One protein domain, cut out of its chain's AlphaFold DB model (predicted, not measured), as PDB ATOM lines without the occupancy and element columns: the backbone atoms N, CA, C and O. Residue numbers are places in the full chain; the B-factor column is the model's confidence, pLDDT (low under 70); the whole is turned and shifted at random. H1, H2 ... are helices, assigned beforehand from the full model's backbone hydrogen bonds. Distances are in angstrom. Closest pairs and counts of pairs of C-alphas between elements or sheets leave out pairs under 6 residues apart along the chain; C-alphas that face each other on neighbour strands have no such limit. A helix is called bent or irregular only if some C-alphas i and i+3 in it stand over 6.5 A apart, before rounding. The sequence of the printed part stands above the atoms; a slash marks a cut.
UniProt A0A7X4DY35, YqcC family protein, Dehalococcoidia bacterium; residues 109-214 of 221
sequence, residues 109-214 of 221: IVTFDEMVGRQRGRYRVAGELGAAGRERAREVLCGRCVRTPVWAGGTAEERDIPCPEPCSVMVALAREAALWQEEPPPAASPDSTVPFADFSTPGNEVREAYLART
ATOM      1  N   ILE A 109     148.490  97.496 190.810       98.31
ATOM      2  CA  ILE A 109     149.456  98.329 190.096       98.31
ATOM      3  C   ILE A 109     150.874  97.929 190.512       98.31
ATOM      4  O   ILE A 109     151.145  97.737 191.697       98.31
ATOM      5  N   VAL A 110     151.769  97.793 189.535       98.31
ATOM      6  CA  VAL A 110     153.211  97.634 189.736       98.31
ATOM      7  C   VAL A 110     153.895  98.869 189.177       98.31
ATOM      8  O   VAL A 110     153.817  99.151 187.982       98.31
ATOM      9  N   THR A 111     154.565  99.612 190.047       97.44
ATOM     10  CA  THR A 111     155.286 100.834 189.681       97.44
ATOM     11  C   THR A 111     156.528 100.533 188.839       97.44
ATOM     12  O   THR A 111     157.022  99.404 188.779       97.44
ATOM     13  N   PHE A 112     157.079 101.570 188.203       97.62
ATOM     14  CA  PHE A 112     158.337 101.438 187.471       97.62
ATOM     15  C   PHE A 112     159.484 100.961 188.368       97.62
ATOM     16  O   PHE A 112     160.188 100.029 187.987       97.62
ATOM     17  N   ASP A 113     159.631 101.537 189.566       97.44
ATOM     18  CA  ASP A 113     160.691 101.171 190.515       97.44
ATOM     19  C   ASP A 113     160.585  99.715 190.980       97.44
ATOM     20  O   ASP A 113     161.583  98.990 190.999       97.44
ATOM     21  N   GLU A 114     159.373  99.240 191.277       97.94
ATOM     22  CA  GLU A 114     159.148  97.831 191.610       97.94
ATOM     23  C   GLU A 114     159.490  96.897 190.442       97.94
ATOM     24  O   GLU A 114     160.060  95.825 190.663       97.94
ATOM     25  N   MET A 115     159.160  97.284 189.204       98.12
ATOM     26  CA  MET A 115     159.470  96.500 188.006       98.12
ATOM     27  C   MET A 115     160.982  96.413 187.764       98.12
ATOM     28  O   MET A 115     161.518  95.310 187.609       98.12
ATOM     29  N   VAL A 116     161.689  97.548 187.753       97.19
ATOM     30  CA  VAL A 116     163.141  97.572 187.500       97.19
ATOM     31  C   VAL A 116     163.938  96.957 188.652       97.19
ATOM     32  O   VAL A 116     164.937  96.285 188.403       97.19
ATOM     33  N   GLY A 117     163.453  97.054 189.896       97.12
ATOM     34  CA  GLY A 117     164.061  96.407 191.064       97.12
ATOM     35  C   GLY A 117     164.082  94.871 190.995       97.12
ATOM     36  O   GLY A 117     164.929  94.224 191.625       97.12
ATOM     37  N   ARG A 118     163.203  94.260 190.190       96.44
ATOM     38  CA  ARG A 118     163.187  92.808 189.920       96.44
ATOM     39  C   ARG A 118     164.151  92.394 188.807       96.44
ATOM     40  O   ARG A 118     164.482  91.214 188.708       96.44
ATOM     41  N   GLN A 119     164.621  93.333 187.986       97.56
ATOM     42  CA  GLN A 119     165.469  93.022 186.837       97.56
ATOM     43  C   GLN A 119     166.875  92.608 187.267       97.56
ATOM     44  O   GLN A 119     167.404  93.027 188.302       97.56
ATOM     45  N   ARG A 120     167.492  91.743 186.464       96.12
ATOM     46  CA  ARG A 120     168.835  91.193 186.683       96.12
ATOM     47  C   ARG A 120     169.612  91.184 185.365       96.12
ATOM     48  O   ARG A 120     169.048  91.408 184.292       96.12
ATOM     49  N   GLY A 121     170.919  90.931 185.445       96.38
ATOM     50  CA  GLY A 121     171.794  90.871 184.271       96.38
ATOM     51  C   GLY A 121     171.740  92.157 183.442       96.38
ATOM     52  O   GLY A 121     171.742  93.256 183.998       96.38
ATOM     53  N   ARG A 122     171.639  92.021 182.113       95.31
ATOM     54  CA  ARG A 122     171.674  93.155 181.172       95.31
ATOM     55  C   ARG A 122     170.572  94.200 181.365       95.31
ATOM     56  O   ARG A 122     170.717  95.297 180.842       95.31
ATOM     57  N   TYR A 123     169.488  93.872 182.072       96.38
ATOM     58  CA  TYR A 123     168.363  94.781 182.319       96.38
ATOM     59  C   TYR A 123     168.460  95.540 183.646       96.38
ATOM     60  O   TYR A 123     167.656  96.434 183.882       96.38
ATOM     61  N   ARG A 124     169.445  95.229 184.503       97.06
ATOM     62  CA  ARG A 124     169.649  95.933 185.784       97.06
ATOM     63  C   ARG A 124     169.826  97.448 185.585       97.06
ATOM     64  O   ARG A 124     169.285  98.223 186.362       97.06
ATOM     65  N   VAL A 125     170.520  97.842 184.514       97.25
ATOM     66  CA  VAL A 125     170.790  99.249 184.156       97.25
ATOM     67  C   VAL A 125     169.516 100.062 183.881       97.25
ATOM     68  O   VAL A 125     169.517 101.268 184.058       97.25
ATOM     69  N   ALA A 126     168.380  99.428 183.551       97.69
ATOM     70  CA  ALA A 126     167.116 100.150 183.353       97.69
ATOM     71  C   ALA A 126     166.656 100.915 184.612       97.69
ATOM     72  O   ALA A 126     165.938 101.907 184.500       97.69
ATOM     73  N   GLY A 127     167.067 100.469 185.807       97.12
ATOM     74  CA  GLY A 127     166.785 101.173 187.060       97.12
ATOM     75  C   GLY A 127     167.586 102.464 187.247       97.12
ATOM     76  O   GLY A 127     167.152 103.329 188.006       97.12
ATOM     77  N   GLU A 128     168.702 102.611 186.531       97.19
ATOM     78  CA  GLU A 128     169.588 103.781 186.574       97.19
ATOM     79  C   GLU A 128     169.032 104.947 185.733       97.19
ATOM     80  O   GLU A 128     169.463 106.085 185.904       97.19
ATOM     81  N   LEU A 129     168.007 104.696 184.899       97.62
ATOM     82  CA  LEU A 129     167.343 105.728 184.105       97.62
ATOM     83  C   LEU A 129     166.762 106.827 185.006       97.62
ATOM     84  O   LEU A 129     165.859 106.571 185.808       97.62
ATOM     85  N   GLY A 130     167.233 108.061 184.840       96.44
ATOM     86  CA  GLY A 130     166.775 109.215 185.621       96.44
ATOM     87  C   GLY A 130     165.318 109.605 185.331       96.44
ATOM     88  O   GLY A 130     164.773 109.288 184.274       96.44
ATOM     89  N   ALA A 131     164.683 110.353 186.242       95.88
ATOM     90  CA  ALA A 131     163.258 110.711 186.153       95.88
ATOM     91  C   ALA A 131     162.858 111.360 184.811       95.88
ATOM     92  O   ALA A 131     161.868 110.956 184.205       95.88
ATOM     93  N   ALA A 132     163.664 112.299 184.300       95.12
ATOM     94  CA  ALA A 132     163.417 112.934 183.003       95.12
ATOM     95  C   ALA A 132     163.492 111.937 181.829       95.12
ATOM     96  O   ALA A 132     162.717 112.032 180.882       95.12
ATOM     97  N   GLY A 133     164.401 110.960 181.894       96.56
ATOM     98  CA  GLY A 133     164.494 109.894 180.900       96.56
ATOM     99  C   GLY A 133     163.320 108.919 180.979       96.56
ATOM    100  O   GLY A 133     162.760 108.556 179.948       96.56
ATOM    101  N   ARG A 134     162.877 108.555 182.190       97.00
ATOM    102  CA  ARG A 134     161.688 107.708 182.398       97.00
ATOM    103  C   ARG A 134     160.429 108.351 181.824       97.00
ATOM    104  O   ARG A 134     159.656 107.675 181.152       97.00
ATOM    105  N   GLU A 135     160.255 109.649 182.059       96.81
ATOM    106  CA  GLU A 135     159.144 110.428 181.515       96.81
ATOM    107  C   GLU A 135     159.179 110.442 179.982       96.81
ATOM    108  O   GLU A 135     158.212 110.027 179.346       96.81
ATOM    109  N   ARG A 136     160.325 110.773 179.372       96.94
ATOM    110  CA  ARG A 136     160.477 110.711 177.908       96.94
ATOM    111  C   ARG A 136     160.196 109.317 177.351       96.94
ATOM    112  O   ARG A 136     159.473 109.198 176.367       96.94
ATOM    113  N   ALA A 137     160.730 108.265 177.975       97.81
ATOM    114  CA  ALA A 137     160.497 106.882 177.563       97.81
ATOM    115  C   ALA A 137     159.001 106.528 177.616       97.81
ATOM    116  O   ALA A 137     158.472 105.923 176.680       97.81
ATOM    117  N   ARG A 138     158.298 106.969 178.670       97.69
ATOM    118  CA  ARG A 138     156.842 106.828 178.791       97.69
ATOM    119  C   ARG A 138     156.130 107.553 177.656       97.69
ATOM    120  O   ARG A 138     155.287 106.948 177.003       97.69
ATOM    121  N   GLU A 139     156.450 108.818 177.403       96.94
ATOM    122  CA  GLU A 139     155.810 109.601 176.341       96.94
ATOM    123  C   GLU A 139     155.968 108.942 174.967       96.94
ATOM    124  O   GLU A 139     154.978 108.748 174.261       96.94
ATOM    125  N   VAL A 140     157.192 108.562 174.586       97.06
ATOM    126  CA  VAL A 140     157.456 108.068 173.225       97.06
ATOM    127  C   VAL A 140     156.944 106.653 172.984       97.06
ATOM    128  O   VAL A 140     156.557 106.347 171.857       97.06
ATOM    129  N   LEU A 141     156.934 105.794 174.009       98.00
ATOM    130  CA  LEU A 141     156.486 104.409 173.877       98.00
ATOM    131  C   LEU A 141     155.020 104.247 174.275       98.00
ATOM    132  O   LEU A 141     154.221 103.738 173.492       98.00
ATOM    133  N   CYS A 142     154.639 104.678 175.481       97.88
ATOM    134  CA  CYS A 142     153.261 104.537 175.952       97.88
ATOM    135  C   CYS A 142     152.304 105.462 175.195       97.88
ATOM    136  O   CYS A 142     151.164 105.069 174.976       97.88
ATOM    137  N   GLY A 143     152.765 106.621 174.707       95.56
ATOM    138  CA  GLY A 143     151.971 107.481 173.817       95.56
ATOM    139  C   GLY A 143     151.608 106.820 172.479       95.56
ATOM    140  O   GLY A 143     150.650 107.225 171.827       95.56
ATOM    141  N   ARG A 144     152.322 105.755 172.088       94.75
ATOM    142  CA  ARG A 144     152.025 104.924 170.910       94.75
ATOM    143  C   ARG A 144     151.211 103.675 171.248       94.75
ATOM    144  O   ARG A 144     151.018 102.830 170.382       94.75
ATOM    145  N   CYS A 145     150.759 103.515 172.488       97.81
ATOM    146  CA  CYS A 145     149.992 102.358 172.934       97.81
ATOM    147  C   CYS A 145     148.497 102.707 173.035       97.81
ATOM    148  O   CYS A 145     148.124 103.834 173.351       97.81
ATOM    149  N   VAL A 146     147.618 101.736 172.794       97.62
ATOM    150  CA  VAL A 146     146.175 101.859 173.059       97.62
ATOM    151  C   VAL A 146     145.842 101.778 174.547       97.62
ATOM    152  O   VAL A 146     144.704 102.027 174.932       97.62
ATOM    153  N   ARG A 147     146.807 101.370 175.379       98.31
ATOM    154  CA  ARG A 147     146.605 101.199 176.817       98.31
ATOM    155  C   ARG A 147     146.989 102.447 177.596       98.31
ATOM    156  O   ARG A 147     148.040 103.031 177.341       98.31
ATOM    157  N   THR A 148     146.216 102.751 178.630       97.94
ATOM    158  CA  THR A 148     146.475 103.855 179.560       97.94
ATOM    159  C   THR A 148     147.441 103.397 180.663       97.94
ATOM    160  O   THR A 148     147.101 102.471 181.403       97.94
ATOM    161  N   PRO A 149     148.648 103.984 180.804       97.94
ATOM    162  CA  PRO A 149     149.658 103.564 181.784       97.94
ATOM    163  C   PRO A 149     149.286 103.995 183.209       97.94
ATOM    164  O   PRO A 149     149.835 104.958 183.744       97.94
ATOM    165  N   VAL A 150     148.376 103.260 183.854       98.12
ATOM    166  CA  VAL A 150     147.974 103.532 185.246       98.12
ATOM    167  C   VAL A 150     149.133 103.331 186.229       98.12
ATOM    168  O   VAL A 150     149.208 104.019 187.242       98.12
ATOM    169  N   TRP A 151     150.112 102.483 185.885       98.06
ATOM    170  CA  TRP A 151     151.376 102.367 186.629       98.06
ATOM    171  C   TRP A 151     152.193 103.661 186.686       98.06
ATOM    172  O   TRP A 151     153.024 103.820 187.579       98.06
ATOM    173  N   ALA A 152     151.968 104.577 185.742       96.56
ATOM    174  CA  ALA A 152     152.636 105.870 185.647       96.56
ATOM    175  C   ALA A 152     151.734 107.029 186.109       96.56
ATOM    176  O   ALA A 152     151.960 108.170 185.711       96.56
ATOM    177  N   GLY A 153     150.685 106.741 186.888       94.50
ATOM    178  CA  GLY A 153     149.716 107.740 187.346       94.50
ATOM    179  C   GLY A 153     148.656 108.120 186.307       94.50
ATOM    180  O   GLY A 153     147.907 109.067 186.524       94.50
ATOM    181  N   GLY A 154     148.571 107.400 185.181       93.19
ATOM    182  CA  GLY A 154     147.481 107.577 184.224       93.19
ATOM    183  C   GLY A 154     146.127 107.220 184.841       93.19
ATOM    184  O   GLY A 154     146.020 106.258 185.599       93.19
ATOM    185  N   THR A 155     145.084 107.970 184.493       93.25
ATOM    186  CA  THR A 155     143.698 107.647 184.865       93.25
ATOM    187  C   THR A 155     143.019 107.019 183.657       93.25
ATOM    188  O   THR A 155     142.949 107.653 182.610       93.25
ATOM    189  N   ALA A 156     142.607 105.756 183.776       92.31
ATOM    190  CA  ALA A 156     141.909 105.046 182.711       92.31
ATOM    191  C   ALA A 156     140.402 105.301 182.818       92.31
ATOM    192  O   ALA A 156     139.801 105.010 183.854       92.31
ATOM    193  N   GLU A 157     139.807 105.811 181.744       90.56
ATOM    194  CA  GLU A 157     138.358 105.947 181.624       90.56
ATOM    195  C   GLU A 157     137.699 104.580 181.383       90.56
ATOM    196  O   GLU A 157     138.356 103.587 181.066       90.56
ATOM    197  N   GLU A 158     136.369 104.509 181.476       86.06
ATOM    198  CA  GLU A 158     135.624 103.241 181.375       86.06
ATOM    199  C   GLU A 158     135.881 102.467 180.063       86.06
ATOM    200  O   GLU A 158     135.791 101.239 180.021       86.06
ATOM    201  N   ARG A 159     136.203 103.192 178.982       88.62
ATOM    202  CA  ARG A 159     136.480 102.641 177.644       88.62
ATOM    203  C   ARG A 159     137.942 102.255 177.433       88.62
ATOM    204  O   ARG A 159     138.241 101.530 176.483       88.62
ATOM    205  N   ASP A 160     138.838 102.733 178.286       94.19
ATOM    206  CA  ASP A 160     140.273 102.537 178.124       94.19
ATOM    207  C   ASP A 160     140.685 101.116 178.504       94.19
ATOM    208  O   ASP A 160     140.004 100.413 179.252       94.19
ATOM    209  N   ILE A 161     141.849 100.693 178.012       97.81
ATOM    210  CA  ILE A 161     142.510  99.473 178.478       97.81
ATOM    211  C   ILE A 161     143.563  99.885 179.513       97.81
ATOM    212  O   ILE A 161     144.602 100.425 179.123       97.81
ATOM    213  N   PRO A 162     143.367  99.633 180.816       97.94
ATOM    214  CA  PRO A 162     144.368  99.991 181.807       97.94
ATOM    215  C   PRO A 162     145.618  99.107 181.676       97.94
ATOM    216  O   PRO A 162     145.562  97.893 181.446       97.94
ATOM    217  N   CYS A 163     146.782  99.738 181.808       98.50
ATOM    218  CA  CYS A 163     148.096  99.110 181.822       98.50
ATOM    219  C   CYS A 163     148.658  99.188 183.250       98.50
ATOM    220  O   CYS A 163     149.142 100.253 183.646       98.50
ATOM    221  N   PRO A 164     148.553  98.102 184.039       98.31
ATOM    222  CA  PRO A 164     148.898  98.109 185.461       98.31
ATOM    223  C   PRO A 164     150.394  97.989 185.756       98.31
ATOM    224  O   PRO A 164     150.787  98.160 186.903       98.31
ATOM    225  N   GLU A 165     151.224  97.676 184.761       98.31
ATOM    226  CA  GLU A 165     152.642  97.366 184.951       98.31
ATOM    227  C   GLU A 165     153.455  97.770 183.703       98.31
ATOM    228  O   GLU A 165     152.953  97.620 182.580       98.31
ATOM    229  N   PRO A 166     154.702  98.267 183.842       98.31
ATOM    230  CA  PRO A 166     155.572  98.513 182.697       98.31
ATOM    231  C   PRO A 166     155.844  97.217 181.926       98.31
ATOM    232  O   PRO A 166     156.358  96.247 182.471       98.31
ATOM    233  N   CYS A 167     155.528  97.192 180.632       98.19
ATOM    234  CA  CYS A 167     155.774  96.013 179.801       98.19
ATOM    235  C   CYS A 167     157.276  95.750 179.574       98.19
ATOM    236  O   CYS A 167     158.116  96.639 179.731       98.19
ATOM    237  N   SER A 168     157.622  94.546 179.115       97.31
ATOM    238  CA  SER A 168     159.006  94.186 178.763       97.31
ATOM    239  C   SER A 168     159.627  95.121 177.716       97.31
ATOM    240  O   SER A 168     160.819  95.408 177.787       97.31
ATOM    241  N   VAL A 169     158.823  95.651 176.789       98.25
ATOM    242  CA  VAL A 169     159.266  96.639 175.792       98.25
ATOM    243  C   VAL A 169     159.641  97.970 176.455       98.25
ATOM    244  O   VAL A 169     160.640  98.572 176.081       98.25
ATOM    245  N   MET A 170     158.916  98.397 177.496       98.56
ATOM    246  CA  MET A 170     159.270  99.585 178.284       98.56
ATOM    247  C   MET A 170     160.569  99.378 179.067       98.56
ATOM    248  O   MET A 170     161.409 100.270 179.101       98.56
ATOM    249  N   VAL A 171     160.776  98.191 179.646       98.44
ATOM    250  CA  VAL A 171     162.037  97.846 180.329       98.44
ATOM    251  C   VAL A 171     163.213  97.812 179.347       98.44
ATOM    252  O   VAL A 171     164.298  98.286 179.677       98.44
ATOM    253  N   ALA A 172     163.009  97.291 178.135       98.31
ATOM    254  CA  ALA A 172     164.026  97.293 177.087       98.31
ATOM    255  C   ALA A 172     164.370  98.713 176.615       98.31
ATOM    256  O   ALA A 172     165.551  99.032 176.500       98.31
ATOM    257  N   LEU A 173     163.373  99.584 176.419       98.50
ATOM    258  CA  LEU A 173     163.625 100.989 176.093       98.50
ATOM    259  C   LEU A 173     164.366 101.685 177.231       98.50
ATOM    260  O   LEU A 173     165.350 102.372 176.987       98.50
ATOM    261  N   ALA A 174     163.927 101.477 178.473       98.31
ATOM    262  CA  ALA A 174     164.553 102.092 179.632       98.31
ATOM    263  C   ALA A 174     166.016 101.667 179.812       98.31
ATOM    264  O   ALA A 174     166.840 102.473 180.236       98.31
ATOM    265  N   ARG A 175     166.342 100.417 179.462       97.88
ATOM    266  CA  ARG A 175     167.717  99.915 179.437       97.88
ATOM    267  C   ARG A 175     168.587 100.737 178.489       97.88
ATOM    268  O   ARG A 175     169.615 101.239 178.929       97.88
ATOM    269  N   GLU A 176     168.209 100.849 177.214       98.00
ATOM    270  CA  GLU A 176     169.018 101.615 176.257       98.00
ATOM    271  C   GLU A 176     169.044 103.099 176.621       98.00
ATOM    272  O   GLU A 176     170.098 103.723 176.609       98.00
ATOM    273  N   ALA A 177     167.897 103.644 177.026       97.69
ATOM    274  CA  ALA A 177     167.766 105.034 177.428       97.69
ATOM    275  C   ALA A 177     168.684 105.406 178.595       97.69
ATOM    276  O   ALA A 177     169.179 106.529 178.603       97.69
ATOM    277  N   ALA A 178     168.919 104.496 179.547       97.12
ATOM    278  CA  ALA A 178     169.875 104.705 180.632       97.12
ATOM    279  C   ALA A 178     171.312 104.834 180.100       97.12
ATOM    280  O   ALA A 178     172.029 105.738 180.511       97.12
ATOM    281  N   LEU A 179     171.704 104.002 179.128       95.88
ATOM    282  CA  LEU A 179     173.022 104.083 178.485       95.88
ATOM    283  C   LEU A 179     173.186 105.394 177.700       95.88
ATOM    284  O   LEU A 179     174.229 106.038 177.760       95.88
ATOM    285  N   TRP A 180     172.131 105.836 177.010       96.44
ATOM    286  CA  TRP A 180     172.152 107.087 176.246       96.44
ATOM    287  C   TRP A 180     172.202 108.344 177.119       96.44
ATOM    288  O   TRP A 180     172.453 109.420 176.586       96.44
ATOM    289  N   GLN A 181     171.916 108.254 178.424       91.94
ATOM    290  CA  GLN A 181     172.101 109.397 179.326       91.94
ATOM    291  C   GLN A 181     173.579 109.722 179.545       91.94
ATOM    292  O   GLN A 181     173.892 110.881 179.793       91.94
ATOM    293  N   GLU A 182     174.447 108.712 179.492       87.94
ATOM    294  CA  GLU A 182     175.893 108.878 179.648       87.94
ATOM    295  C   GLU A 182     176.542 109.240 178.312       87.94
ATOM    296  O   GLU A 182     177.320 110.186 178.231       87.94
ATOM    297  N   GLU A 183     176.186 108.507 177.255       90.69
ATOM    298  CA  GLU A 183     176.726 108.702 175.913       90.69
ATOM    299  C   GLU A 183     175.600 108.583 174.872       90.69
ATOM    300  O   GLU A 183     175.249 107.477 174.439       90.69
ATOM    301  N   PRO A 184     174.981 109.710 174.470       91.06
ATOM    302  CA  PRO A 184     173.938 109.701 173.457       91.06
ATOM    303  C   PRO A 184     174.502 109.227 172.107       91.06
ATOM    304  O   PRO A 184     175.428 109.845 171.575       91.06
ATOM    305  N   PRO A 185     173.950 108.164 171.500       93.88
ATOM    306  CA  PRO A 185     174.399 107.718 170.192       93.88
ATOM    307  C   PRO A 185     173.911 108.685 169.100       93.88
ATOM    308  O   PRO A 185     172.926 109.403 169.301       93.88
ATOM    309  N   PRO A 186     174.530 108.682 167.904       93.00
ATOM    310  CA  PRO A 186     174.052 109.501 166.799       93.00
ATOM    311  C   PRO A 186     172.604 109.144 166.431       93.00
ATOM    312  O   PRO A 186     172.201 107.970 166.431       93.00
ATOM    313  N   ALA A 187     171.826 110.179 166.120       91.69
ATOM    314  CA  ALA A 187     170.480 110.037 165.584       91.69
ATOM    315  C   ALA A 187     170.526 109.558 164.126       91.69
ATOM    316  O   ALA A 187     171.483 109.826 163.394       91.69
ATOM    317  N   ALA A 188     169.471 108.871 163.706       96.00
ATOM    318  CA  ALA A 188     169.256 108.429 162.336       96.00
ATOM    319  C   ALA A 188     167.823 108.751 161.889       96.00
ATOM    320  O   ALA A 188     166.952 109.072 162.696       96.00
ATOM    321  N   SER A 189     167.564 108.673 160.586       95.75
ATOM    322  CA  SER A 189     166.193 108.738 160.077       95.75
ATOM    323  C   SER A 189     165.450 107.441 160.414       95.75
ATOM    324  O   SER A 189     166.053 106.375 160.276       95.75
ATOM    325  N   PRO A 190     164.162 107.496 160.808       95.06
ATOM    326  CA  PRO A 190     163.371 106.292 161.026       95.06
ATOM    327  C   PRO A 190     163.341 105.376 159.794       95.06
ATOM    328  O   PRO A 190     163.124 105.847 158.677       95.06
ATOM    329  N   ASP A 191     163.517 104.078 160.020       96.19
ATOM    330  CA  ASP A 191     163.516 103.020 159.011       96.19
ATOM    331  C   ASP A 191     162.506 101.940 159.417       96.19
ATOM    332  O   ASP A 191     162.663 101.243 160.423       96.19
ATOM    333  N   SER A 192     161.454 101.789 158.612       93.31
ATOM    334  CA  SER A 192     160.358 100.853 158.862       93.31
ATOM    335  C   SER A 192     160.750  99.380 158.731       93.31
ATOM    336  O   SER A 192     159.919  98.512 158.983       93.31
ATOM    337  N   THR A 193     161.981  99.067 158.321       95.56
ATOM    338  CA  THR A 193     162.510  97.695 158.303       95.56
ATOM    339  C   THR A 193     163.096  97.273 159.652       95.56
ATOM    340  O   THR A 193     163.193  96.076 159.934       95.56
ATOM    341  N   VAL A 194     163.433  98.230 160.524       97.38
ATOM    342  CA  VAL A 194     163.999  97.953 161.850       97.38
ATOM    343  C   VAL A 194     162.910  97.397 162.773       97.38
ATOM    344  O   VAL A 194     161.823  97.971 162.833       97.38
ATOM    345  N   PRO A 195     163.136  96.302 163.526       96.75
ATOM    346  CA  PRO A 195     162.132  95.763 164.444       96.75
ATOM    347  C   PRO A 195     161.671  96.778 165.501       96.75
ATOM    348  O   PRO A 195     162.490  97.462 166.110       96.75
ATOM    349  N   PHE A 196     160.363  96.811 165.795       95.31
ATOM    350  CA  PHE A 196     159.729  97.811 166.676       95.31
ATOM    351  C   PHE A 196     160.405  97.983 168.050       95.31
ATOM    352  O   PHE A 196     160.475  99.093 168.571       95.31
ATOM    353  N   ALA A 197     160.907  96.896 168.647       96.06
ATOM    354  CA  ALA A 197     161.539  96.904 169.972       96.06
ATOM    355  C   ALA A 197     163.063  96.678 169.942       96.06
ATOM    356  O   ALA A 197     163.644  96.321 170.968       96.06
ATOM    357  N   ASP A 198     163.710  96.855 168.786       96.94
ATOM    358  CA  ASP A 198     165.172  96.854 168.672       96.94
ATOM    359  C   ASP A 198     165.720  98.278 168.809       96.94
ATOM    360  O   ASP A 198     166.055  98.955 167.840       96.94
ATOM    361  N   PHE A 199     165.776  98.749 170.049       97.56
ATOM    362  CA  PHE A 199     166.195 100.114 170.356       97.56
ATOM    363  C   PHE A 199     167.705 100.338 170.202       97.56
ATOM    364  O   PHE A 199     168.140 101.485 170.155       97.56
ATOM    365  N   SER A 200     168.514  99.278 170.107       95.31
ATOM    366  CA  SER A 200     169.956  99.400 169.852       95.31
ATOM    367  C   SER A 200     170.282  99.763 168.404       95.31
ATOM    368  O   SER A 200     171.353 100.311 168.141       95.31
ATOM    369  N   THR A 201     169.368  99.492 167.473       97.31
ATOM    370  CA  THR A 201     169.581  99.710 166.041       97.31
ATOM    371  C   THR A 201     169.188 101.140 165.637       97.31
ATOM    372  O   THR A 201     168.048 101.553 165.881       97.31
ATOM    373  N   PRO A 202     170.097 101.924 165.018       97.56
ATOM    374  CA  PRO A 202     169.754 103.225 164.446       97.56
ATOM    375  C   PRO A 202     168.619 103.110 163.425       97.56
ATOM    376  O   PRO A 202     168.597 102.182 162.620       97.56
ATOM    377  N   GLY A 203     167.684 104.056 163.460       97.06
ATOM    378  CA  GLY A 203     166.492 104.070 162.617       97.06
ATOM    379  C   GLY A 203     165.253 103.456 163.272       97.06
ATOM    380  O   GLY A 203     164.159 103.607 162.736       97.06
ATOM    381  N   ASN A 204     165.358 102.831 164.451       97.56
ATOM    382  CA  ASN A 204     164.167 102.415 165.198       97.56
ATOM    383  C   ASN A 204     163.305 103.636 165.586       97.56
ATOM    384  O   ASN A 204     163.773 104.559 166.254       97.56
ATOM    385  N   GLU A 205     162.016 103.633 165.242       96.06
ATOM    386  CA  GLU A 205     161.167 104.825 165.362       96.06
ATOM    387  C   GLU A 205     160.938 105.319 166.803       96.06
ATOM    388  O   GLU A 205     160.646 106.499 167.022       96.06
ATOM    389  N   VAL A 206     161.049 104.437 167.800       97.25
ATOM    390  CA  VAL A 206     160.913 104.798 169.218       97.25
ATOM    391  C   VAL A 206     162.237 105.339 169.752       97.25
ATOM    392  O   VAL A 206     162.227 106.341 170.468       97.25
ATOM    393  N   ARG A 207     163.366 104.728 169.363       97.12
ATOM    394  CA  ARG A 207     164.721 105.233 169.637       97.12
ATOM    395  C   ARG A 207     164.879 106.656 169.110       97.12
ATOM    396  O   ARG A 207     165.192 107.552 169.890       97.12
ATOM    397  N   GLU A 208     164.615 106.881 167.823       97.25
ATOM    398  CA  GLU A 208     164.800 108.208 167.218       97.25
ATOM    399  C   GLU A 208     163.874 109.252 167.853       97.25
ATOM    400  O   GLU A 208     164.293 110.376 168.127       97.25
ATOM    401  N   ALA A 209     162.633 108.873 168.180       96.62
ATOM    402  CA  ALA A 209     161.710 109.757 168.888       96.62
ATOM    403  C   ALA A 209     162.180 110.096 170.314       96.62
ATOM    404  O   ALA A 209     161.948 111.213 170.777       96.62
ATOM    405  N   TYR A 210     162.823 109.153 171.013       96.88
ATOM    406  CA  TYR A 210     163.417 109.404 172.325       96.88
ATOM    407  C   TYR A 210     164.594 110.379 172.217       96.88
ATOM    408  O   TYR A 210     164.623 111.379 172.934       96.88
ATOM    409  N   LEU A 211     165.535 110.114 171.303       95.69
ATOM    410  CA  LEU A 211     166.746 110.922 171.125       95.69
ATOM    411  C   LEU A 211     166.426 112.349 170.666       95.69
ATOM    412  O   LEU A 211     167.012 113.294 171.185       95.69
ATOM    413  N   ALA A 212     165.440 112.526 169.780       93.19
ATOM    414  CA  ALA A 212     164.993 113.845 169.322       93.19
ATOM    415  C   ALA A 212     164.397 114.723 170.440       93.19
ATOM    416  O   ALA A 212     164.304 115.940 170.288       93.19
ATOM    417  N   ARG A 213     163.972 114.118 171.560       85.62
ATOM    418  CA  ARG A 213     163.438 114.815 172.743       85.62
ATOM    419  C   ARG A 213     164.486 115.057 173.825       85.62
ATOM    420  O   ARG A 213     164.158 115.650 174.854       85.62
ATOM    421  N   THR A 214     165.716 114.586 173.643       77.00
ATOM    422  CA  THR A 214     166.812 114.885 174.563       77.00
ATOM    423  C   THR A 214     167.203 116.351 174.367       77.00
ATOM    424  O   THR A 214     167.561 116.729 173.252       77.00
TER     425      THR A 214
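This is residues 109 to 214 of the 221 residues of the protein "YqcC family protein" of Dehalococcoidia bacterium (UniProt A0A7X4DY35). What shape do these atoms make? The longest helix, H4, runs through the middle of a small helical cluster: H2 crosses one side of it, with H1 beyond H2, and H3 packs on it from another side, with H5 packed on H3. The link of residues 143 to 167 reaches away from the helices to Glu 158 and makes much of the length, while the link of residues 183 to 204 loops past H5 and folds back to it. What is it built of? The printed part has 106 residues with five named helices, H1 to H5 in order, and no named strand; its class is all helix, though under half of the residues, 48, are in named elements. It is compact, with a radius of gyration of the C-alphas of 13.6 A and spans of 40 by 29 by 21 A.

Where is the longest helix? H4 is residues 168 to 182, 22.4 A long, from C-alpha 168 at (159.006, 94.186, 178.763) to C-alpha 182 at (175.893, 108.878, 179.648). Where are the others? H3 is residues 131 to 142, 15.6 A, and H2 is residues 121 to 128, 13.3 A. H1, residues 112 to 117, 8.4 A, begins at C-alpha 112, (158.337, 101.438, 187.471). H5, residues 205 to 211, 10.1 A, ends at C-alpha 211, (166.746, 110.922, 171.125).

What touches H4? H2 touches it at a steep tilt of 67 degrees, only just short of about perpendicular, the same way, with the C-alphas of Ala 126 and Arg 175 closest at 4.0 A. H3 and H4 form a helical hairpin at a steep tilt of 41 degrees, opposite ways; the closest C-alphas, Ala 137 and Ala 174, are 6.6 A apart. What lies farther out? H1 and H2 touch as a helical hairpin, with the C-alphas of Val 116 and Gly 127 closest at 5.1 A. H3 touches H5 with residues 136 to 141 alone, at a shallow tilt of 20 degrees, opposite ways; the closest C-alphas are Val 140 and Tyr 210, 6.2 A. H1 and H5 are apart. How do the backbones run? In H1, H3 and H5 every O i to N i+4 pair is within hydrogen-bond range, in H4 10 of 11, and in H2 0 of 4, with 4 of 5 O i to N i+3 pairs. H2 is only just irregular: C-alphas 122 and 125 are 6.8 A apart.

How large is it? The two C-alphas farthest apart, Glu 158 and Glu 183, are 41.8 A apart. Which links are long? H3 to H4, 25 residues, and H4 to H5, 22 residues, are long; in the first, residues 147 to 148 pair with 161 to 162, parallel. Is anything cut or uncertain? The printed part has no cut, its mean pLDDT is 96.0, and no printed residue is under 70.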